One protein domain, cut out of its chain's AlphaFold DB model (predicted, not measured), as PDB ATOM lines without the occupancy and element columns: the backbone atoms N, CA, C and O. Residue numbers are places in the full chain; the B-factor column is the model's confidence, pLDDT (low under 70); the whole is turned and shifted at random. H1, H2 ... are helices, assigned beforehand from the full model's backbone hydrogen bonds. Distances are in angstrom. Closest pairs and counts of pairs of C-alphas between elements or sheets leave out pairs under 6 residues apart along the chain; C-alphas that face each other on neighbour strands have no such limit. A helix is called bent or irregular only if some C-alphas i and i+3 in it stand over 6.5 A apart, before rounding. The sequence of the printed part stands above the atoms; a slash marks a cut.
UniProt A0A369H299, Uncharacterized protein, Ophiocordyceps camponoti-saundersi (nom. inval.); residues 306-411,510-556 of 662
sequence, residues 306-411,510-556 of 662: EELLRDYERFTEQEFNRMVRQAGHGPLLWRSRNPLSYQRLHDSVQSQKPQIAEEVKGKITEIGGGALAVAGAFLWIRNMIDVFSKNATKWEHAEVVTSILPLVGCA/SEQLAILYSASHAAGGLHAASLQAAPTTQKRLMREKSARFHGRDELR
ATOM      1  N   GLU A 306     301.933 356.216 309.577       88.56
ATOM      2  CA  GLU A 306     301.035 356.538 308.470       88.56
ATOM      3  C   GLU A 306     300.003 357.623 308.822       88.56
ATOM      4  O   GLU A 306     299.609 358.420 307.968       88.56
ATOM      5  N   GLU A 307     299.522 357.667 310.067       89.81
ATOM      6  CA  GLU A 307     298.677 358.768 310.547       89.81
ATOM      7  C   GLU A 307     299.469 360.075 310.631       89.81
ATOM      8  O   GLU A 307     298.996 361.103 310.148       89.81
ATOM      9  N   LEU A 308     300.690 360.023 311.171       87.44
ATOM     10  CA  LEU A 308     301.552 361.193 311.307       87.44
ATOM     11  C   LEU A 308     301.946 361.773 309.941       87.44
ATOM     12  O   LEU A 308     301.890 362.988 309.761       87.44
ATOM     13  N   LEU A 309     302.301 360.917 308.976       88.00
ATOM     14  CA  LEU A 309     302.638 361.322 307.608       88.00
ATOM     15  C   LEU A 309     301.439 361.939 306.881       88.00
ATOM     16  O   LEU A 309     301.581 362.992 306.262       88.00
ATOM     17  N   ARG A 310     300.241 361.355 307.008       91.31
ATOM     18  CA  ARG A 310     299.028 361.948 306.419       91.31
ATOM     19  C   ARG A 310     298.715 363.322 306.993       91.31
ATOM     20  O   ARG A 310     298.373 364.233 306.240       91.31
ATOM     21  N   ASP A 311     298.810 363.482 308.311       89.94
ATOM     22  CA  ASP A 311     298.575 364.779 308.948       89.94
ATOM     23  C   ASP A 311     299.641 365.803 308.561       89.94
ATOM     24  O   ASP A 311     299.311 366.957 308.277       89.94
ATOM     25  N   TYR A 312     300.899 365.370 308.478       91.88
ATOM     26  CA  TYR A 312     302.010 366.179 308.001       91.88
ATOM     27  C   TYR A 312     301.770 366.712 306.585       91.88
ATOM     28  O   TYR A 312     301.852 367.923 306.373       91.88
ATOM     29  N   GLU A 313     301.464 365.842 305.617       92.12
ATOM     30  CA  GLU A 313     301.274 366.224 304.211       92.12
ATOM     31  C   GLU A 313     300.077 367.161 304.055       92.12
ATOM     32  O   GLU A 313     300.195 368.236 303.463       92.12
ATOM     33  N   ARG A 314     298.949 366.805 304.682       94.44
ATOM     34  CA  ARG A 314     297.732 367.621 304.684       94.44
ATOM     35  C   ARG A 314     297.991 369.018 305.242       94.44
ATOM     36  O   ARG A 314     297.544 370.005 304.659       94.44
ATOM     37  N   PHE A 315     298.683 369.124 306.378       94.75
ATOM     38  CA  PHE A 315     298.968 370.420 306.992       94.75
ATOM     39  C   PHE A 315     300.000 371.219 306.186       94.75
ATOM     40  O   PHE A 315     299.856 372.433 306.035       94.75
ATOM     41  N   THR A 316     300.998 370.540 305.617       93.88
ATOM     42  CA  THR A 316     302.003 371.136 304.726       93.88
ATOM     43  C   THR A 316     301.338 371.786 303.514       93.88
ATOM     44  O   THR A 316     301.574 372.962 303.246       93.88
ATOM     45  N   GLU A 317     300.452 371.077 302.816       95.69
ATOM     46  CA  GLU A 317     299.722 371.627 301.670       95.69
ATOM     47  C   GLU A 317     298.872 372.847 302.060       95.69
ATOM     48  O   GLU A 317     298.882 373.883 301.383       95.69
ATOM     49  N   GLN A 318     298.140 372.748 303.175       95.31
ATOM     50  CA  GLN A 318     297.299 373.840 303.668       95.31
ATOM     51  C   GLN A 318     298.120 375.095 303.977       95.31
ATOM     52  O   GLN A 318     297.734 376.202 303.584       95.31
ATOM     53  N   GLU A 319     299.259 374.931 304.650       95.31
ATOM     54  CA  GLU A 319     300.146 376.037 304.996       95.31
ATOM     55  C   GLU A 319     300.861 376.616 303.777       95.31
ATOM     56  O   GLU A 319     300.977 377.840 303.694       95.31
ATOM     57  N   PHE A 320     301.249 375.794 302.798       95.25
ATOM     58  CA  PHE A 320     301.780 376.274 301.521       95.25
ATOM     59  C   PHE A 320     300.779 377.210 300.838       95.25
ATOM     60  O   PHE A 320     301.059 378.391 300.633       95.25
ATOM     61  N   ASN A 321     299.555 376.731 300.597       95.88
ATOM     62  CA  ASN A 321     298.498 377.511 299.948       95.88
ATOM     63  C   ASN A 321     298.125 378.774 300.744       95.88
ATOM     64  O   ASN A 321     297.709 379.792 300.179       95.88
ATOM     65  N   ARG A 322     298.220 378.728 302.079       95.25
ATOM     66  CA  ARG A 322     298.008 379.897 302.943       95.25
ATOM     67  C   ARG A 322     299.122 380.926 302.761       95.25
ATOM     68  O   ARG A 322     298.822 382.105 302.598       95.25
ATOM     69  N   MET A 323     300.380 380.499 302.804       95.19
ATOM     70  CA  MET A 323     301.529 381.395 302.697       95.19
ATOM     71  C   MET A 323     301.664 381.995 301.299       95.19
ATOM     72  O   MET A 323     301.889 383.196 301.198       95.19
ATOM     73  N   VAL A 324     301.431 381.213 300.241       94.56
ATOM     74  CA  VAL A 324     301.412 381.696 298.849       94.56
ATOM     75  C   VAL A 324     300.402 382.834 298.686       94.56
ATOM     76  O   VAL A 324     300.743 383.896 298.176       94.56
ATOM     77  N   ARG A 325     299.182 382.678 299.223       95.00
ATOM     78  CA  ARG A 325     298.180 383.759 299.241       95.00
ATOM     79  C   ARG A 325     298.647 384.995 300.003       95.00
ATOM     80  O   ARG A 325     298.479 386.106 299.519       95.00
ATOM     81  N   GLN A 326     299.206 384.814 301.199       93.88
ATOM     82  CA  GLN A 326     299.664 385.936 302.025       93.88
ATOM     83  C   GLN A 326     300.876 386.664 301.437       93.88
ATOM     84  O   GLN A 326     301.086 387.841 301.726       93.88
ATOM     85  N   ALA A 327     301.657 385.977 300.606       93.31
ATOM     86  CA  ALA A 327     302.754 386.565 299.854       93.31
ATOM     87  C   ALA A 327     302.299 387.389 298.641       93.31
ATOM     88  O   ALA A 327     303.140 387.999 297.998       93.31
ATOM     89  N   GLY A 328     300.995 387.437 298.344       93.38
ATOM     90  CA  GLY A 328     300.456 388.108 297.156       93.38
ATOM     91  C   GLY A 328     300.344 387.192 295.935       93.38
ATOM     92  O   GLY A 328     299.699 387.549 294.962       93.38
ATOM     93  N   HIS A 329     300.843 385.957 296.018       93.25
ATOM     94  CA  HIS A 329     300.886 384.992 294.908       93.25
ATOM     95  C   HIS A 329     299.626 384.124 294.816       93.25
ATOM     96  O   HIS A 329     299.634 383.033 294.248       93.25
ATOM     97  N   GLY A 330     298.518 384.592 295.394       91.88
ATOM     98  CA  GLY A 330     297.226 383.909 295.351       91.88
ATOM     99  C   GLY A 330     296.774 383.534 293.934       91.88
ATOM    100  O   GLY A 330     296.408 382.374 293.747       91.88
ATOM    101  N   PRO A 331     296.831 384.442 292.937       91.31
ATOM    102  CA  PRO A 331     296.425 384.152 291.559       91.31
ATOM    103  C   PRO A 331     297.103 382.922 290.941       91.31
ATOM    104  O   PRO A 331     296.492 382.230 290.126       91.31
ATOM    105  N   LEU A 332     298.328 382.581 291.367       86.56
ATOM    106  CA  LEU A 332     299.048 381.419 290.842       86.56
ATOM    107  C   LEU A 332     298.357 380.087 291.203       86.56
ATOM    108  O   LEU A 332     298.488 379.120 290.456       86.56
ATOM    109  N   LEU A 333     297.592 380.035 292.303       88.31
ATOM    110  CA  LEU A 333     296.896 378.826 292.776       88.31
ATOM    111  C   LEU A 333     295.626 378.491 291.977       88.31
ATOM    112  O   LEU A 333     295.218 377.333 291.939       88.31
ATOM    113  N   TRP A 334     294.983 379.482 291.352       86.62
ATOM    114  CA  TRP A 334     293.641 379.333 290.755       86.62
ATOM    115  C   TRP A 334     293.632 379.417 289.230       86.62
ATOM    116  O   TRP A 334     292.573 379.591 288.628       86.62
ATOM    117  N   ARG A 335     294.799 379.348 288.586       76.31
ATOM    118  CA  ARG A 335     294.877 379.536 287.137       76.31
ATOM    119  C   ARG A 335     294.087 378.483 286.375       76.31
ATOM    120  O   ARG A 335     294.110 377.302 286.712       76.31
ATOM    121  N   SER A 336     293.476 378.922 285.276       70.62
ATOM    122  CA  SER A 336     292.789 378.044 284.326       70.62
ATOM    123  C   SER A 336     293.749 377.048 283.667       70.62
ATOM    124  O   SER A 336     293.390 375.895 283.447       70.62
ATOM    125  N   ARG A 337     294.991 377.473 283.394       61.81
ATOM    126  CA  ARG A 337     296.061 376.639 282.834       61.81
ATOM    127  C   ARG A 337     297.193 376.483 283.842       61.81
ATOM    128  O   ARG A 337     297.720 377.471 284.339       61.81
ATOM    129  N   ASN A 338     297.567 375.231 284.108       70.38
ATOM    130  CA  ASN A 338     298.675 374.852 284.988       70.38
ATOM    131  C   ASN A 338     298.678 375.585 286.347       70.38
ATOM    132  O   ASN A 338     299.652 376.267 286.661       70.38
ATOM    133  N   PRO A 339     297.620 375.445 287.173       83.88
ATOM    134  CA  PRO A 339     297.618 376.039 288.508       83.88
ATOM    135  C   PRO A 339     298.815 375.542 289.324       83.88
ATOM    136  O   PRO A 339     299.164 374.354 289.277       83.88
ATOM    137  N   LEU A 340     299.432 376.450 290.079       85.81
ATOM    138  CA  LEU A 340     300.410 376.089 291.093       85.81
ATOM    139  C   LEU A 340     299.694 375.227 292.134       85.81
ATOM    140  O   LEU A 340     298.747 375.675 292.777       85.81
ATOM    141  N   SER A 341     300.143 373.986 292.298       89.56
ATOM    142  CA  SER A 341     299.666 373.108 293.359       89.56
ATOM    143  C   SER A 341     300.846 372.570 294.146       89.56
ATOM    144  O   SER A 341     301.907 372.288 293.584       89.56
ATOM    145  N   TYR A 342     300.640 372.409 295.454       91.44
ATOM    146  CA  TYR A 342     301.623 371.777 296.323       91.44
ATOM    147  C   TYR A 342     302.029 370.403 295.776       91.44
ATOM    148  O   TYR A 342     303.218 370.137 295.658       91.44
ATOM    149  N   GLN A 343     301.058 369.581 295.361       89.56
ATOM    150  CA  GLN A 343     301.324 368.230 294.866       89.56
ATOM    151  C   GLN A 343     302.254 368.222 293.650       89.56
ATOM    152  O   GLN A 343     303.221 367.476 293.639       89.56
ATOM    153  N   ARG A 344     302.031 369.089 292.653       83.69
ATOM    154  CA  ARG A 344     302.905 369.146 291.466       83.69
ATOM    155  C   ARG A 344     304.321 369.562 291.824       83.69
ATOM    156  O   ARG A 344     305.278 368.993 291.306       83.69
ATOM    157  N   LEU A 345     304.444 370.564 292.693       82.88
ATOM    158  CA  LEU A 345     305.747 371.010 293.161       82.88
ATOM    159  C   LEU A 345     306.445 369.892 293.943       82.88
ATOM    160  O   LEU A 345     307.619 369.624 293.717       82.88
ATOM    161  N   HIS A 346     305.704 369.196 294.802       86.19
ATOM    162  CA  HIS A 346     306.197 368.075 295.586       86.19
ATOM    163  C   HIS A 346     306.641 366.894 294.715       86.19
ATOM    164  O   HIS A 346     307.776 366.449 294.856       86.19
ATOM    165  N   ASP A 347     305.827 366.460 293.753       83.69
ATOM    166  CA  ASP A 347     306.165 365.391 292.806       83.69
ATOM    167  C   ASP A 347     307.408 365.758 291.971       83.69
ATOM    168  O   ASP A 347     308.280 364.924 291.697       83.69
ATOM    169  N   SER A 348     307.536 367.034 291.589       76.44
ATOM    170  CA  SER A 348     308.712 367.523 290.871       76.44
ATOM    171  C   SER A 348     309.968 367.507 291.742       76.44
ATOM    172  O   SER A 348     311.011 367.021 291.309       76.44
ATOM    173  N   VAL A 349     309.884 367.983 292.987       76.81
ATOM    174  CA  VAL A 349     311.007 367.928 293.938       76.81
ATOM    175  C   VAL A 349     311.393 366.478 294.225       76.81
ATOM    176  O   VAL A 349     312.577 366.156 294.231       76.81
ATOM    177  N   GLN A 350     310.424 365.581 294.396       80.31
ATOM    178  CA  GLN A 350     310.680 364.169 294.664       80.31
ATOM    179  C   GLN A 350     311.369 363.472 293.482       80.31
ATOM    180  O   GLN A 350     312.318 362.715 293.681       80.31
ATOM    181  N   SER A 351     310.924 363.745 292.253       75.56
ATOM    182  CA  SER A 351     311.507 363.147 291.046       75.56
ATOM    183  C   SER A 351     312.894 363.700 290.710       75.56
ATOM    184  O   SER A 351     313.767 362.941 290.288       75.56
ATOM    185  N   GLN A 352     313.125 364.998 290.917       71.75
ATOM    186  CA  GLN A 352     314.384 365.654 290.553       71.75
ATOM    187  C   GLN A 352     315.424 365.632 291.682       71.75
ATOM    188  O   GLN A 352     316.627 365.630 291.420       71.75
ATOM    189  N   LYS A 353     314.982 365.617 292.945       75.12
ATOM    190  CA  LYS A 353     315.827 365.724 294.145       75.12
ATOM    191  C   LYS A 353     315.411 364.711 295.222       75.12
ATOM    192  O   LYS A 353     315.080 365.102 296.345       75.12
ATOM    193  N   PRO A 354     315.510 363.398 294.942       75.38
ATOM    194  CA  PRO A 354     315.098 362.358 295.886       75.38
ATOM    195  C   PRO A 354     315.830 362.446 297.234       75.38
ATOM    196  O   PRO A 354     315.251 362.130 298.264       75.38
ATOM    197  N   GLN A 355     317.071 362.949 297.263       74.69
ATOM    198  CA  GLN A 355     317.833 363.136 298.506       74.69
ATOM    199  C   GLN A 355     317.173 364.136 299.465       74.69
ATOM    200  O   GLN A 355     317.161 363.905 300.669       74.69
ATOM    201  N   ILE A 356     316.596 365.223 298.937       72.62
ATOM    202  CA  ILE A 356     315.893 366.227 299.749       72.62
ATOM    203  C   ILE A 356     314.600 365.620 300.298       72.62
ATOM    204  O   ILE A 356     314.299 365.785 301.478       72.62
ATOM    205  N   ALA A 357     313.861 364.883 299.463       73.75
ATOM    206  CA  ALA A 357     312.642 364.198 299.885       73.75
ATOM    207  C   ALA A 357     312.920 363.168 300.997       73.75
ATOM    208  O   ALA A 357     312.216 363.151 302.006       73.75
ATOM    209  N   GLU A 358     313.981 362.368 300.859       75.25
ATOM    210  CA  GLU A 358     314.399 361.402 301.881       75.25
ATOM    211  C   GLU A 358     314.903 362.082 303.161       75.25
ATOM    212  O   GLU A 358     314.578 361.629 304.256       75.25
ATOM    213  N   GLU A 359     315.636 363.197 303.067       76.69
ATOM    214  CA  GLU A 359     316.075 363.936 304.257       76.69
ATOM    215  C   GLU A 359     314.884 364.519 305.031       76.69
ATOM    216  O   GLU A 359     314.834 364.432 306.261       76.69
ATOM    217  N   VAL A 360     313.900 365.079 304.321       75.19
ATOM    218  CA  VAL A 360     312.653 365.568 304.922       75.19
ATOM    219  C   VAL A 360     311.898 364.416 305.582       75.19
ATOM    220  O   VAL A 360     311.519 364.530 306.748       75.19
ATOM    221  N   LYS A 361     311.739 363.285 304.887       77.44
ATOM    222  CA  LYS A 361     311.062 362.095 305.412       77.44
ATOM    223  C   LYS A 361     311.750 361.535 306.658       77.44
ATOM    224  O   LYS A 361     311.087 361.322 307.671       77.44
ATOM    225  N   GLY A 362     313.071 361.361 306.617       76.12
ATOM    226  CA  GLY A 362     313.856 360.883 307.756       76.12
ATOM    227  C   GLY A 362     313.672 361.780 308.978       76.12
ATOM    228  O   GLY A 362     313.352 361.304 310.066       76.12
ATOM    229  N   LYS A 363     313.726 363.096 308.777       74.12
ATOM    230  CA  LYS A 363     313.501 364.069 309.844       74.12
ATOM    231  C   LYS A 363     312.075 364.015 310.416       74.12
ATOM    232  O   LYS A 363     311.916 364.213 311.615       74.12
ATOM    233  N   ILE A 364     311.045 363.706 309.620       71.44
ATOM    234  CA  ILE A 364     309.671 363.512 310.132       71.44
ATOM    235  C   ILE A 364     309.599 362.297 311.063       71.44
ATOM    236  O   ILE A 364     308.959 362.375 312.109       71.44
ATOM    237  N   THR A 365     310.272 361.194 310.730       69.75
ATOM    238  CA  THR A 365     310.250 359.987 311.580       69.75
ATOM    239  C   THR A 365     310.899 360.220 312.951       69.75
ATOM    240  O   THR A 365     310.428 359.692 313.959       69.75
ATOM    241  N   GLU A 366     311.898 361.106 313.035       70.81
ATOM    242  CA  GLU A 366     312.531 361.509 314.301       70.81
ATOM    243  C   GLU A 366     311.582 362.288 315.231       70.81
ATOM    244  O   GLU A 366     311.776 362.299 316.450       70.81
ATOM    245  N   ILE A 367     310.510 362.885 314.692       66.25
ATOM    246  CA  ILE A 367     309.516 363.641 315.470       66.25
ATOM    247  C   ILE A 367     308.749 362.747 316.461       66.25
ATOM    248  O   ILE A 367     308.244 363.232 317.479       66.25
ATOM    249  N   GLY A 368     308.697 361.435 316.215       58.97
ATOM    250  CA  GLY A 368     308.015 360.466 317.076       58.97
ATOM    251  C   GLY A 368     308.587 360.356 318.497       58.97
ATOM    252  O   GLY A 368     307.870 359.933 319.407       58.97
ATOM    253  N   GLY A 369     309.841 360.769 318.724       57.91
ATOM    254  CA  GLY A 369     310.464 360.810 320.048       57.91
ATOM    255  C   GLY A 369     310.159 362.126 320.771       57.91
ATOM    256  O   GLY A 369     310.524 363.191 320.289       57.91
ATOM    257  N   GLY A 370     309.528 362.083 321.950       54.84
ATOM    258  CA  GLY A 370     308.987 363.243 322.695       54.84
ATOM    259  C   GLY A 370     309.937 364.399 323.090       54.84
ATOM    260  O   GLY A 370     309.548 365.250 323.888       54.84
ATOM    261  N   ALA A 371     311.157 364.474 322.553       52.09
ATOM    262  CA  ALA A 371     312.169 365.495 322.829       52.09
ATOM    263  C   ALA A 371     311.910 366.869 322.162       52.09
ATOM    264  O   ALA A 371     312.520 367.864 322.553       52.09
ATOM    265  N   LEU A 372     310.988 366.980 321.199       56.06
ATOM    266  CA  LEU A 372     310.729 368.232 320.459       56.06
ATOM    267  C   LEU A 372     309.874 369.279 321.200       56.06
ATOM    268  O   LEU A 372     309.615 370.350 320.656       56.06
ATOM    269  N   ALA A 373     309.442 369.014 322.435       51.81
ATOM    270  CA  ALA A 373     308.280 369.685 323.019       51.81
ATOM    271  C   ALA A 373     308.379 371.215 323.227       51.81
ATOM    272  O   ALA A 373     307.326 371.843 323.273       51.81
ATOM    273  N   VAL A 374     309.565 371.843 323.321       49.62
ATOM    274  CA  VAL A 374     309.679 373.328 323.352       49.62
ATOM    275  C   VAL A 374     311.009 373.848 322.783       49.62
ATOM    276  O   VAL A 374     311.006 374.745 321.947       49.62
ATOM    277  N   ALA A 375     312.158 373.288 323.186       54.81
ATOM    278  CA  ALA A 375     313.473 373.779 322.740       54.81
ATOM    279  C   ALA A 375     313.856 373.313 321.319       54.81
ATOM    280  O   ALA A 375     314.634 373.971 320.630       54.81
ATOM    281  N   GLY A 376     313.294 372.190 320.863       64.19
ATOM    282  CA  GLY A 376     313.613 371.604 319.561       64.19
ATOM    283  C   GLY A 376     312.915 372.275 318.374       64.19
ATOM    284  O   GLY A 376     313.407 372.160 317.259       64.19
ATOM    285  N   ALA A 377     311.824 373.019 318.592       63.22
ATOM    286  CA  ALA A 377     311.056 373.647 317.512       63.22
ATOM    287  C   ALA A 377     311.880 374.679 316.723       63.22
ATOM    288  O   ALA A 377     311.862 374.670 315.496       63.22
ATOM    289  N   PHE A 378     312.657 375.523 317.410       64.69
ATOM    290  CA  PHE A 378     313.525 376.502 316.749       64.69
ATOM    291  C   PHE A 378     314.638 375.825 315.937       64.69
ATOM    292  O   PHE A 378     314.901 376.214 314.801       64.69
ATOM    293  N   LEU A 379     315.256 374.775 316.491       71.44
ATOM    294  CA  LEU A 379     316.267 373.987 315.784       71.44
ATOM    295  C   LEU A 379     315.666 373.246 314.588       71.44
ATOM    296  O   LEU A 379     316.291 373.212 313.539       71.44
ATOM    297  N   TRP A 380     314.450 372.710 314.709       74.12
ATOM    298  CA  TRP A 380     313.719 372.085 313.610       74.12
ATOM    299  C   TRP A 380     313.415 373.076 312.485       74.12
ATOM    300  O   TRP A 380     313.747 372.798 311.337       74.12
ATOM    301  N   ILE A 381     312.846 374.244 312.815       70.94
ATOM    302  CA  ILE A 381     312.563 375.322 311.852       70.94
ATOM    303  C   ILE A 381     313.844 375.703 311.126       70.94
ATOM    304  O   ILE A 381     313.886 375.689 309.898       70.94
ATOM    305  N   ARG A 382     314.903 375.994 311.888       71.81
ATOM    306  CA  ARG A 382     316.188 376.379 311.320       71.81
ATOM    307  C   ARG A 382     316.790 375.257 310.490       71.81
ATOM    308  O   ARG A 382     317.325 375.556 309.443       71.81
ATOM    309  N   ASN A 383     316.697 373.997 310.909       71.62
ATOM    310  CA  ASN A 383     317.225 372.865 310.153       71.62
ATOM    311  C   ASN A 383     316.434 372.620 308.872       71.62
ATOM    312  O   ASN A 383     317.046 372.314 307.863       71.62
ATOM    313  N   MET A 384     315.110 372.752 308.882       70.00
ATOM    314  CA  MET A 384     314.300 372.658 307.666       70.00
ATOM    315  C   MET A 384     314.637 373.796 306.713       70.00
ATOM    316  O   MET A 384     314.970 373.549 305.560       70.00
ATOM    317  N   ILE A 385     314.667 375.030 307.210       69.19
ATOM    318  CA  ILE A 385     315.052 376.175 306.388       69.19
ATOM    319  C   ILE A 385     316.504 376.037 305.926       69.19
ATOM    320  O   ILE A 385     316.761 376.326 304.774       69.19
ATOM    321  N   ASP A 386     317.433 375.532 306.741       69.38
ATOM    322  CA  ASP A 386     318.830 375.277 306.364       69.38
ATOM    323  C   ASP A 386     318.959 374.157 305.325       69.38
ATOM    324  O   ASP A 386     319.775 374.286 304.420       69.38
ATOM    325  N   VAL A 387     318.179 373.074 305.417       68.00
ATOM    326  CA  VAL A 387     318.175 371.988 304.416       68.00
ATOM    327  C   VAL A 387     317.833 372.546 303.053       68.00
ATOM    328  O   VAL A 387     318.523 372.279 302.073       68.00
ATOM    329  N   PHE A 388     316.808 373.384 303.006       63.47
ATOM    330  CA  PHE A 388     316.408 374.009 301.764       63.47
ATOM    331  C   PHE A 388     317.268 375.226 301.417       63.47
ATOM    332  O   PHE A 388     317.442 375.476 300.238       63.47
ATOM    333  N   SER A 389     317.867 375.951 302.370       65.38
ATOM    334  CA  SER A 389     318.640 377.177 302.112       65.38
ATOM    335  C   SER A 389     320.112 376.921 301.792       65.38
ATOM    336  O   SER A 389     320.671 377.643 300.966       65.38
ATOM    337  N   LYS A 390     320.745 375.900 302.386       65.12
ATOM    338  CA  LYS A 390     322.143 375.515 302.130       65.12
ATOM    339  C   LYS A 390     322.270 374.664 300.874       65.12
ATOM    340  O   LYS A 390     323.111 374.993 300.039       65.12
ATOM    341  N   ASN A 391     321.410 373.663 300.674       54.28
ATOM    342  CA  ASN A 391     321.402 372.895 299.417       54.28
ATOM    343  C   ASN A 391     320.959 373.763 298.221       54.28
ATOM    344  O   ASN A 391     321.324 373.508 297.081       54.28
ATOM    345  N   ALA A 392     320.294 374.885 298.493       49.16
ATOM    346  CA  ALA A 392     319.969 375.926 297.524       49.16
ATOM    347  C   ALA A 392     321.142 376.796 297.025       49.16
ATOM    348  O   ALA A 392     320.965 377.583 296.102       49.16
ATOM    349  N   THR A 393     322.325 376.769 297.648       44.97
ATOM    350  CA  THR A 393     323.388 377.764 297.346       44.97
ATOM    351  C   THR A 393     324.346 377.382 296.222       44.97
ATOM    352  O   THR A 393     325.108 378.232 295.767       44.97
ATOM    353  N   LYS A 394     324.338 376.131 295.753       42.91
ATOM    354  CA  LYS A 394     325.324 375.628 294.787       42.91
ATOM    355  C   LYS A 394     324.647 375.097 293.534       42.91
ATOM    356  O   LYS A 394     324.442 373.901 293.493       42.91
ATOM    357  N   TRP A 395     324.357 375.925 292.527       37.12
ATOM    358  CA  TRP A 395     323.940 375.542 291.151       37.12
ATOM    359  C   TRP A 395     322.697 374.625 290.972       37.12
ATOM    360  O   TRP A 395     321.951 374.801 290.016       37.12
ATOM    361  N   GLU A 396     322.391 373.730 291.908       48.69
ATOM    362  CA  GLU A 396     321.228 372.846 292.035       48.69
ATOM    363  C   GLU A 396     319.911 373.617 292.185       48.69
ATOM    364  O   GLU A 396     318.831 373.055 292.008       48.69
ATOM    365  N   HIS A 397     320.007 374.922 292.448       52.53
ATOM    366  CA  HIS A 397     318.896 375.859 292.452       52.53
ATOM    367  C   HIS A 397     318.260 376.037 291.078       52.53
ATOM    368  O   HIS A 397     317.048 376.204 291.021       52.53
ATOM    369  N   ALA A 398     319.028 375.910 289.989       48.22
ATOM    370  CA  ALA A 398     318.449 375.939 288.654       48.22
ATOM    371  C   ALA A 398     317.377 374.853 288.509       48.22
ATOM    372  O   ALA A 398     316.352 375.126 287.929       48.22
ATOM    373  N   GLU A 399     317.522 373.671 289.109       51.38
ATOM    374  CA  GLU A 399     316.603 372.554 288.851       51.38
ATOM    375  C   GLU A 399     315.257 372.701 289.582       51.38
ATOM    376  O   GLU A 399     314.210 372.705 288.934       51.38
ATOM    377  N   VAL A 400     315.252 372.951 290.901       51.09
ATOM    378  CA  VAL A 400     313.995 373.174 291.651       51.09
ATOM    379  C   VAL A 400     313.317 374.470 291.210       51.09
ATOM    380  O   VAL A 400     312.106 374.479 290.986       51.09
ATOM    381  N   VAL A 401     314.082 375.546 290.998       54.88
ATOM    382  CA  VAL A 401     313.534 376.794 290.457       54.88
ATOM    383  C   VAL A 401     313.013 376.561 289.039       54.88
ATOM    384  O   VAL A 401     311.884 376.942 288.779       54.88
ATOM    385  N   THR A 402     313.697 375.817 288.158       52.84
ATOM    386  CA  THR A 402     313.163 375.458 286.824       52.84
ATOM    387  C   THR A 402     311.929 374.569 286.855       52.84
ATOM    388  O   THR A 402     311.216 374.528 285.862       52.84
ATOM    389  N   SER A 403     311.625 373.885 287.959       55.16
ATOM    390  CA  SER A 403     310.327 373.214 288.101       55.16
ATOM    391  C   SER A 403     309.192 374.170 288.480       55.16
ATOM    392  O   SER A 403     308.039 373.942 288.119       55.16
ATOM    393  N   ILE A 404     309.525 375.271 289.162       57.22
ATOM    394  CA  ILE A 404     308.603 376.347 289.538       57.22
ATOM    395  C   ILE A 404     308.463 377.371 288.397       57.22
ATOM    396  O   ILE A 404     307.379 377.904 288.188       57.22
ATOM    397  N   LEU A 405     309.522 377.630 287.626       57.31
ATOM    398  CA  LEU A 405     309.597 378.686 286.608       57.31
ATOM    399  C   LEU A 405     308.548 378.555 285.492       57.31
ATOM    400  O   LEU A 405     307.898 379.562 285.219       57.31
ATOM    401  N   PRO A 406     308.269 377.369 284.911       54.34
ATOM    402  CA  PRO A 406     307.172 377.193 283.960       54.34
ATOM    403  C   PRO A 406     305.809 377.554 284.558       54.34
ATOM    404  O   PRO A 406     304.868 377.869 283.833       54.34
ATOM    405  N   LEU A 407     305.690 377.501 285.890       55.53
ATOM    406  CA  LEU A 407     304.497 377.900 286.621       55.53
ATOM    407  C   LEU A 407     304.507 379.388 286.993       55.53
ATOM    408  O   LEU A 407     303.457 379.872 287.387       55.53
ATOM    409  N   VAL A 408     305.604 380.141 286.895       56.22
ATOM    410  CA  VAL A 408     305.669 381.557 287.330       56.22
ATOM    411  C   VAL A 408     305.865 382.524 286.164       56.22
ATOM    412  O   VAL A 408     305.100 383.485 286.078       56.22
ATOM    413  N   GLY A 409     306.810 382.250 285.256       52.69
ATOM    414  CA  GLY A 409     307.221 383.176 284.189       52.69
ATOM    415  C   GLY A 409     306.051 383.679 283.351       52.69
ATOM    416  O   GLY A 409     305.786 384.880 283.282       52.69
ATOM    417  N   CYS A 410     305.209 382.754 282.890       53.66
ATOM    418  CA  CYS A 410     304.114 383.102 281.990       53.66
ATOM    419  C   CYS A 410     302.891 383.750 282.624       53.66
ATOM    420  O   CYS A 410     301.923 384.050 281.931       53.66
ATOM    421  N   ALA A 411     302.906 383.973 283.934       52.19
ATOM    422  CA  ALA A 411     301.784 384.583 284.629       52.19
ATOM    423  C   ALA A 411     302.050 385.986 285.125       52.19
ATOM    424  O   ALA A 411     301.137 386.801 285.067       52.19
ATOM    425  N   SER A 510     309.771 383.036 292.071       84.00
ATOM    426  CA  SER A 510     310.182 381.631 292.119       84.00
ATOM    427  C   SER A 510     311.008 381.312 293.378       84.00
ATOM    428  O   SER A 510     310.748 380.307 294.044       84.00
ATOM    429  N   GLU A 511     311.915 382.210 293.782       85.00
ATOM    430  CA  GLU A 511     312.671 382.085 295.034       85.00
ATOM    431  C   GLU A 511     311.766 382.200 296.268       85.00
ATOM    432  O   GLU A 511     311.931 381.444 297.231       85.00
ATOM    433  N   GLN A 512     310.769 383.092 296.230       90.56
ATOM    434  CA  GLN A 512     309.745 383.182 297.267       90.56
ATOM    435  C   GLN A 512     309.012 381.849 297.406       90.56
ATOM    436  O   GLN A 512     308.973 381.291 298.498       90.56
ATOM    437  N   LEU A 513     308.473 381.303 296.315       89.50
ATOM    438  CA  LEU A 513     307.726 380.045 296.334       89.50
ATOM    439  C   LEU A 513     308.562 378.875 296.857       89.50
ATOM    440  O   LEU A 513     308.040 378.067 297.625       89.50
ATOM    441  N   ALA A 514     309.852 378.812 296.517       84.88
ATOM    442  CA  ALA A 514     310.765 377.807 297.060       84.88
ATOM    443  C   ALA A 514     310.916 377.926 298.591       84.88
ATOM    444  O   ALA A 514     310.843 376.921 299.304       84.88
ATOM    445  N   ILE A 515     311.054 379.149 299.122       88.62
ATOM    446  CA  ILE A 515     311.092 379.390 300.574       88.62
ATOM    447  C   ILE A 515     309.757 379.031 301.226       88.62
ATOM    448  O   ILE A 515     309.744 378.387 302.275       88.62
ATOM    449  N   LEU A 516     308.631 379.415 300.620       92.06
ATOM    450  CA  LEU A 516     307.302 379.122 301.162       92.06
ATOM    451  C   LEU A 516     307.010 377.619 301.175       92.06
ATOM    452  O   LEU A 516     306.406 377.131 302.128       92.06
ATOM    453  N   TYR A 517     307.470 376.885 300.161       90.25
ATOM    454  CA  TYR A 517     307.414 375.426 300.110       90.25
ATOM    455  C   TYR A 517     308.242 374.788 301.232       90.25
ATOM    456  O   TYR A 517     307.744 373.965 301.996       90.25
ATOM    457  N   SER A 518     309.490 375.219 301.423       86.81
ATOM    458  CA  SER A 518     310.304 374.747 302.553       86.81
ATOM    459  C   SER A 518     309.648 375.051 303.907       86.81
ATOM    460  O   SER A 518     309.554 374.193 304.790       86.81
ATOM    461  N   ALA A 519     309.140 376.272 304.066       90.88
ATOM    462  CA  ALA A 519     308.485 376.697 305.287       90.88
ATOM    463  C   ALA A 519     307.202 375.908 305.563       90.88
ATOM    464  O   ALA A 519     306.879 375.661 306.726       90.88
ATOM    465  N   SER A 520     306.477 375.480 304.527       93.69
ATOM    466  CA  SER A 520     305.262 374.694 304.716       93.69
ATOM    467  C   SER A 520     305.594 373.305 305.245       93.69
ATOM    468  O   SER A 520     304.903 372.823 306.138       93.69
ATOM    469  N   HIS A 521     306.698 372.704 304.786       90.25
ATOM    470  CA  HIS A 521     307.216 371.447 305.330       90.25
ATOM    471  C   HIS A 521     307.649 371.593 306.798       90.25
ATOM    472  O   HIS A 521     307.378 370.718 307.626       90.25
ATOM    473  N   ALA A 522     308.272 372.721 307.159       88.25
ATOM    474  CA  ALA A 522     308.593 373.023 308.553       88.25
ATOM    475  C   ALA A 522     307.324 373.146 309.414       88.25
ATOM    476  O   ALA A 522     307.267 372.575 310.507       88.25
ATOM    477  N   ALA A 523     306.295 373.835 308.908       92.56
ATOM    478  CA  ALA A 523     305.001 373.981 309.569       92.56
ATOM    479  C   ALA A 523     304.284 372.632 309.750       92.56
ATOM    480  O   ALA A 523     303.799 372.351 310.847       92.56
ATOM    481  N   GLY A 524     304.278 371.780 308.719       91.88
ATOM    482  CA  GLY A 524     303.767 370.408 308.784       91.88
ATOM    483  C   GLY A 524     304.450 369.593 309.876       91.88
ATOM    484  O   GLY A 524     303.778 368.965 310.690       91.88
ATOM    485  N   GLY A 525     305.781 369.673 309.965       88.12
ATOM    486  CA  GLY A 525     306.557 368.972 310.991       88.12
ATOM    487  C   GLY A 525     306.216 369.442 312.407       88.12
ATOM    488  O   GLY A 525     305.963 368.627 313.292       88.12
ATOM    489  N   LEU A 526     306.132 370.759 312.623       86.56
ATOM    490  CA  LEU A 526     305.744 371.333 313.918       86.56
ATOM    491  C   LEU A 526     304.315 370.957 314.318       86.56
ATOM    492  O   LEU A 526     304.046 370.686 315.493       86.56
ATOM    493  N   HIS A 527     303.393 370.946 313.356       90.81
ATOM    494  CA  HIS A 527     302.014 370.544 313.595       90.81
ATOM    495  C   HIS A 527     301.933 369.065 313.973       90.81
ATOM    496  O   HIS A 527     301.414 368.761 315.049       90.81
ATOM    497  N   ALA A 528     302.556 368.181 313.190       89.75
ATOM    498  CA  ALA A 528     302.648 366.748 313.461       89.75
ATOM    499  C   ALA A 528     303.263 366.462 314.848       89.75
ATOM    500  O   ALA A 528     302.681 365.734 315.660       89.75
ATOM    501  N   ALA A 529     304.370 367.134 315.190       84.69
ATOM    502  CA  ALA A 529     304.988 367.063 316.517       84.69
ATOM    503  C   ALA A 529     304.009 367.457 317.631       84.69
ATOM    504  O   ALA A 529     303.934 366.815 318.683       84.69
ATOM    505  N   SER A 530     303.218 368.507 317.402       86.69
ATOM    506  CA  SER A 530     302.222 368.971 318.363       86.69
ATOM    507  C   SER A 530     301.062 367.983 318.546       86.69
ATOM    508  O   SER A 530     300.523 367.888 319.653       86.69
ATOM    509  N   LEU A 531     300.679 367.230 317.509       88.56
ATOM    510  CA  LEU A 531     299.658 366.183 317.606       88.56
ATOM    511  C   LEU A 531     300.163 364.992 318.418       88.56
ATOM    512  O   LEU A 531     299.453 364.501 319.306       88.56
ATOM    513  N   GLN A 532     301.410 364.590 318.172       86.62
ATOM    514  CA  GLN A 532     302.065 363.511 318.903       86.62
ATOM    515  C   GLN A 532     302.248 363.870 320.385       86.62
ATOM    516  O   GLN A 532     301.931 363.072 321.264       86.62
ATOM    517  N   ALA A 533     302.648 365.110 320.679       84.56
ATOM    518  CA  ALA A 533     302.836 365.624 322.037       84.56
ATOM    519  C   ALA A 533     301.529 366.066 322.738       84.56
ATOM    520  O   ALA A 533     301.560 366.789 323.742       84.56
ATOM    521  N   ALA A 534     300.349 365.734 322.204       87.12
ATOM    522  CA  ALA A 534     299.078 366.083 322.833       87.12
ATOM    523  C   ALA A 534     298.818 365.215 324.080       87.12
ATOM    524  O   ALA A 534     298.794 363.993 323.975       87.12
ATOM    525  N   PRO A 535     298.550 365.810 325.260       85.31
ATOM    526  CA  PRO A 535     298.442 365.040 326.503       85.31
ATOM    527  C   PRO A 535     297.101 364.305 326.652       85.31
ATOM    528  O   PRO A 535     296.960 363.458 327.527       85.31
ATOM    529  N   THR A 536     296.090 364.654 325.849       88.00
ATOM    530  CA  THR A 536     294.768 364.009 325.847       88.00
ATOM    531  C   THR A 536     294.237 363.899 324.420       88.00
ATOM    532  O   THR A 536     294.521 364.770 323.592       88.00
ATOM    533  N   THR A 537     293.407 362.887 324.141       88.00
ATOM    534  CA  THR A 537     292.733 362.721 322.837       88.00
ATOM    535  C   THR A 537     291.952 363.971 322.440       88.00
ATOM    536  O   THR A 537     292.019 364.422 321.303       88.00
ATOM    537  N   GLN A 538     291.271 364.603 323.401       88.94
ATOM    538  CA  GLN A 538     290.518 365.828 323.146       88.94
ATOM    539  C   GLN A 538     291.427 366.999 322.745       88.94
ATOM    540  O   GLN A 538     291.096 367.730 321.817       88.94
ATOM    541  N   LYS A 539     292.590 367.175 323.395       87.06
ATOM    542  CA  LYS A 539     293.555 368.207 322.984       87.06
ATOM    543  C   LYS A 539     294.189 367.894 321.631       87.06
ATOM    544  O   LYS A 539     294.438 368.834 320.884       87.06
ATOM    545  N   ARG A 540     294.420 366.615 321.303       88.69
ATOM    546  CA  ARG A 540     294.884 366.206 319.968       88.69
ATOM    547  C   ARG A 540     293.875 366.623 318.905       88.69
ATOM    548  O   ARG A 540     294.241 367.366 318.009       88.69
ATOM    549  N   LEU A 541     292.603 366.274 319.091       89.00
ATOM    550  CA  LEU A 541     291.524 366.639 318.172       89.00
ATOM    551  C   LEU A 541     291.362 368.166 318.031       89.00
ATOM    552  O   LEU A 541     291.083 368.673 316.948       89.00
ATOM    553  N   MET A 542     291.551 368.926 319.120       87.50
ATOM    554  CA  MET A 542     291.562 370.395 319.051       87.50
ATOM    555  C   MET A 542     292.754 370.933 318.246       87.50
ATOM    556  O   MET A 542     292.583 371.888 317.492       87.50
ATOM    557  N   ARG A 543     293.950 370.347 318.399       89.19
ATOM    558  CA  ARG A 543     295.155 370.726 317.638       89.19
ATOM    559  C   ARG A 543     295.036 370.343 316.162       89.19
ATOM    560  O   ARG A 543     295.382 371.143 315.303       89.19
ATOM    561  N   GLU A 544     294.471 369.180 315.869       88.00
ATOM    562  CA  GLU A 544     294.241 368.669 314.512       88.00
ATOM    563  C   GLU A 544     293.308 369.579 313.702       88.00
ATOM    564  O   GLU A 544     293.530 369.809 312.514       88.00
ATOM    565  N   LYS A 545     292.294 370.150 314.366       88.38
ATOM    566  CA  LYS A 545     291.352 371.117 313.779       88.38
ATOM    567  C   LYS A 545     291.866 372.560 313.777       88.38
ATOM    568  O   LYS A 545     291.216 373.441 313.218       88.38
ATOM    569  N   SER A 546     292.991 372.832 314.432       86.94
ATOM    570  CA  SER A 546     293.552 374.173 314.579       86.94
ATOM    571  C   SER A 546     294.557 374.470 313.467       86.94
ATOM    572  O   SER A 546     295.511 373.728 313.273       86.94
ATOM    573  N   ALA A 547     294.422 375.633 312.822       84.88
ATOM    574  CA  ALA A 547     295.453 376.189 311.932       84.88
ATOM    575  C   ALA A 547     296.634 376.834 312.698       84.88
ATOM    576  O   ALA A 547     297.540 377.426 312.109       84.88
ATOM    577  N   ARG A 548     296.601 376.814 314.036       84.50
ATOM    578  CA  ARG A 548     297.676 377.321 314.897       84.50
ATOM    579  C   ARG A 548     298.570 376.174 315.346       84.50
ATOM    580  O   ARG A 548     298.067 375.180 315.866       84.50
ATOM    581  N   PHE A 549     299.875 376.387 315.231       85.44
ATOM    582  CA  PHE A 549     300.935 375.533 315.755       85.44
ATOM    583  C   PHE A 549     301.947 376.388 316.530       85.44
ATOM    584  O   PHE A 549     302.064 377.595 316.300       85.44
ATOM    585  N   HIS A 550     302.648 375.770 317.479       81.88
ATOM    586  CA  HIS A 550     303.749 376.420 318.194       81.88
ATOM    587  C   HIS A 550     304.938 376.608 317.248       81.88
ATOM    588  O   HIS A 550     305.247 375.698 316.485       81.88
ATOM    589  N   GLY A 551     305.603 377.763 317.297       83.88
ATOM    590  CA  GLY A 551     306.702 378.077 316.380       83.88
ATOM    591  C   GLY A 551     306.285 378.870 315.137       83.88
ATOM    592  O   GLY A 551     307.113 379.103 314.262       83.88
ATOM    593  N   ARG A 552     305.006 379.255 315.002       88.19
ATOM    594  CA  ARG A 552     304.508 379.957 313.807       88.19
ATOM    595  C   ARG A 552     305.108 381.353 313.639       88.19
ATOM    596  O   ARG A 552     305.408 381.739 312.512       88.19
ATOM    597  N   ASP A 553     305.278 382.098 314.728       87.31
ATOM    598  CA  ASP A 553     305.847 383.447 314.675       87.31
ATOM    599  C   ASP A 553     307.353 383.389 314.398       87.31
ATOM    600  O   ASP A 553     307.861 384.147 313.573       87.31
ATOM    601  N   GLU A 554     308.053 382.426 315.001       86.00
ATOM    602  CA  GLU A 554     309.462 382.135 314.741       86.00
ATOM    603  C   GLU A 554     309.684 381.692 313.290       86.00
ATOM    604  O   GLU A 554     310.610 382.170 312.633       86.00
ATOM    605  N   LEU A 555     308.805 380.835 312.759       87.94
ATOM    606  CA  LEU A 555     308.822 380.437 311.356       87.94
ATOM    607  C   LEU A 555     308.606 381.650 310.445       87.94
ATOM    608  O   LEU A 555     309.357 381.823 309.490       87.94
ATOM    609  N   ARG A 556     307.644 382.528 310.762       92.38
ATOM    610  CA  ARG A 556     307.405 383.768 310.003       92.38
ATOM    611  C   ARG A 556     308.649 384.655 309.967       92.38
ATOM    612  O   ARG A 556     309.038 385.098 308.890       92.38
TER     613      ARG A 556
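This is residues 306 to 411 and 510 to 556 of the 662 residues of an uncharacterized protein of Ophiocordyceps camponoti-saundersi (nom. inval.) (UniProt A0A369H299). A long helix, H6, runs through the middle of this all-helix domain, with H1 along one side and H4 along the opposite side. H3 runs beside H4 and H6, H5 crosses the end of H6 at residues 510 to 514 with H2 packed on H5, H7 folds back at the other end of H6, and the short H8 packs on H6 at residues 519 to 523. The printed part has 153 residues, with eight named helices, H1 to H8 in chain order, and no named strand. It is compact, with a radius of gyration of the C-alphas of 15.5 A and spans of 49 by 32 by 28 A.

Find C-alpha 306 at (301.035, 356.538, 308.470); here begins H1, residues 306 to 333, the longest helix by residues, 27.6 A from first to last C-alpha. It has a kink of 114 degrees near residue 327 and is irregular, with C-alphas 328 and 331 8.0 A apart. From C-alpha 510 at (310.182, 381.631, 292.119), H6, residues 510 to 532, runs 33.3 A to C-alpha 532 at (302.065, 363.511, 318.903). H4, residues 376 to 393, is 25.0 A long and has a kink of 26 degrees near residue 385; H5, residues 397 to 411, is 20.7 A long and only just irregular, with C-alphas 407 and 410 7.0 A apart. Look also for H2 at residues 342 to 352, H3 at 354 to 366, H7 at 537 to 544 and H8 at 552 to 556.

Start at H1, which touches the hub, H6, closest at the C-alphas of Thr 316 and Gly 524, 4.5 A apart; they run opposite ways at a shallow tilt of 34 degrees, only just short of steep. H6 touches H4, C-alphas 381 and 522 being closest at 5.7 A, opposite ways at a shallow tilt of 27 degrees. H3, H4 and H6 form an up and down bundle, each running against the one before it, though H3 is close but not clearly touching to H4, 7.8 A at C-alphas 356 and 387. With residues 510 to 514 alone H6 touches H5, closest at C-alphas 510 and 404, 6.1 A. H5 touches H2, closest at C-alphas 400 and 349, 6.5 A. H2 and H3 touch only at the corner, closest at C-alphas 350 and 357, 5.6 A. H6 and H7 are a helical hairpin, closest at C-alphas 531 and 540, 5.3 A. H8 touches H6, closest at C-alphas 555 and 519, 7.1 A. Every O i to N i+4 pair is within hydrogen-bond range in H2, H3, H6, H7 and H8, against 18 of 24 in H1, 13 of 14 in H4 and 7 of 11 in H5.

The two C-alphas farthest apart, of Cys 410 and Thr 536, are 48.7 A apart. Residues 412 to 509 are not printed, and C-alphas 411 and 510 are 11.6 A apart across this cut. Of the links printed whole, no link is long. Mean pLDDT of the printed part is 77.7; look for values under 70 at residues 337, 365, 367 to 378 and 385 to 411.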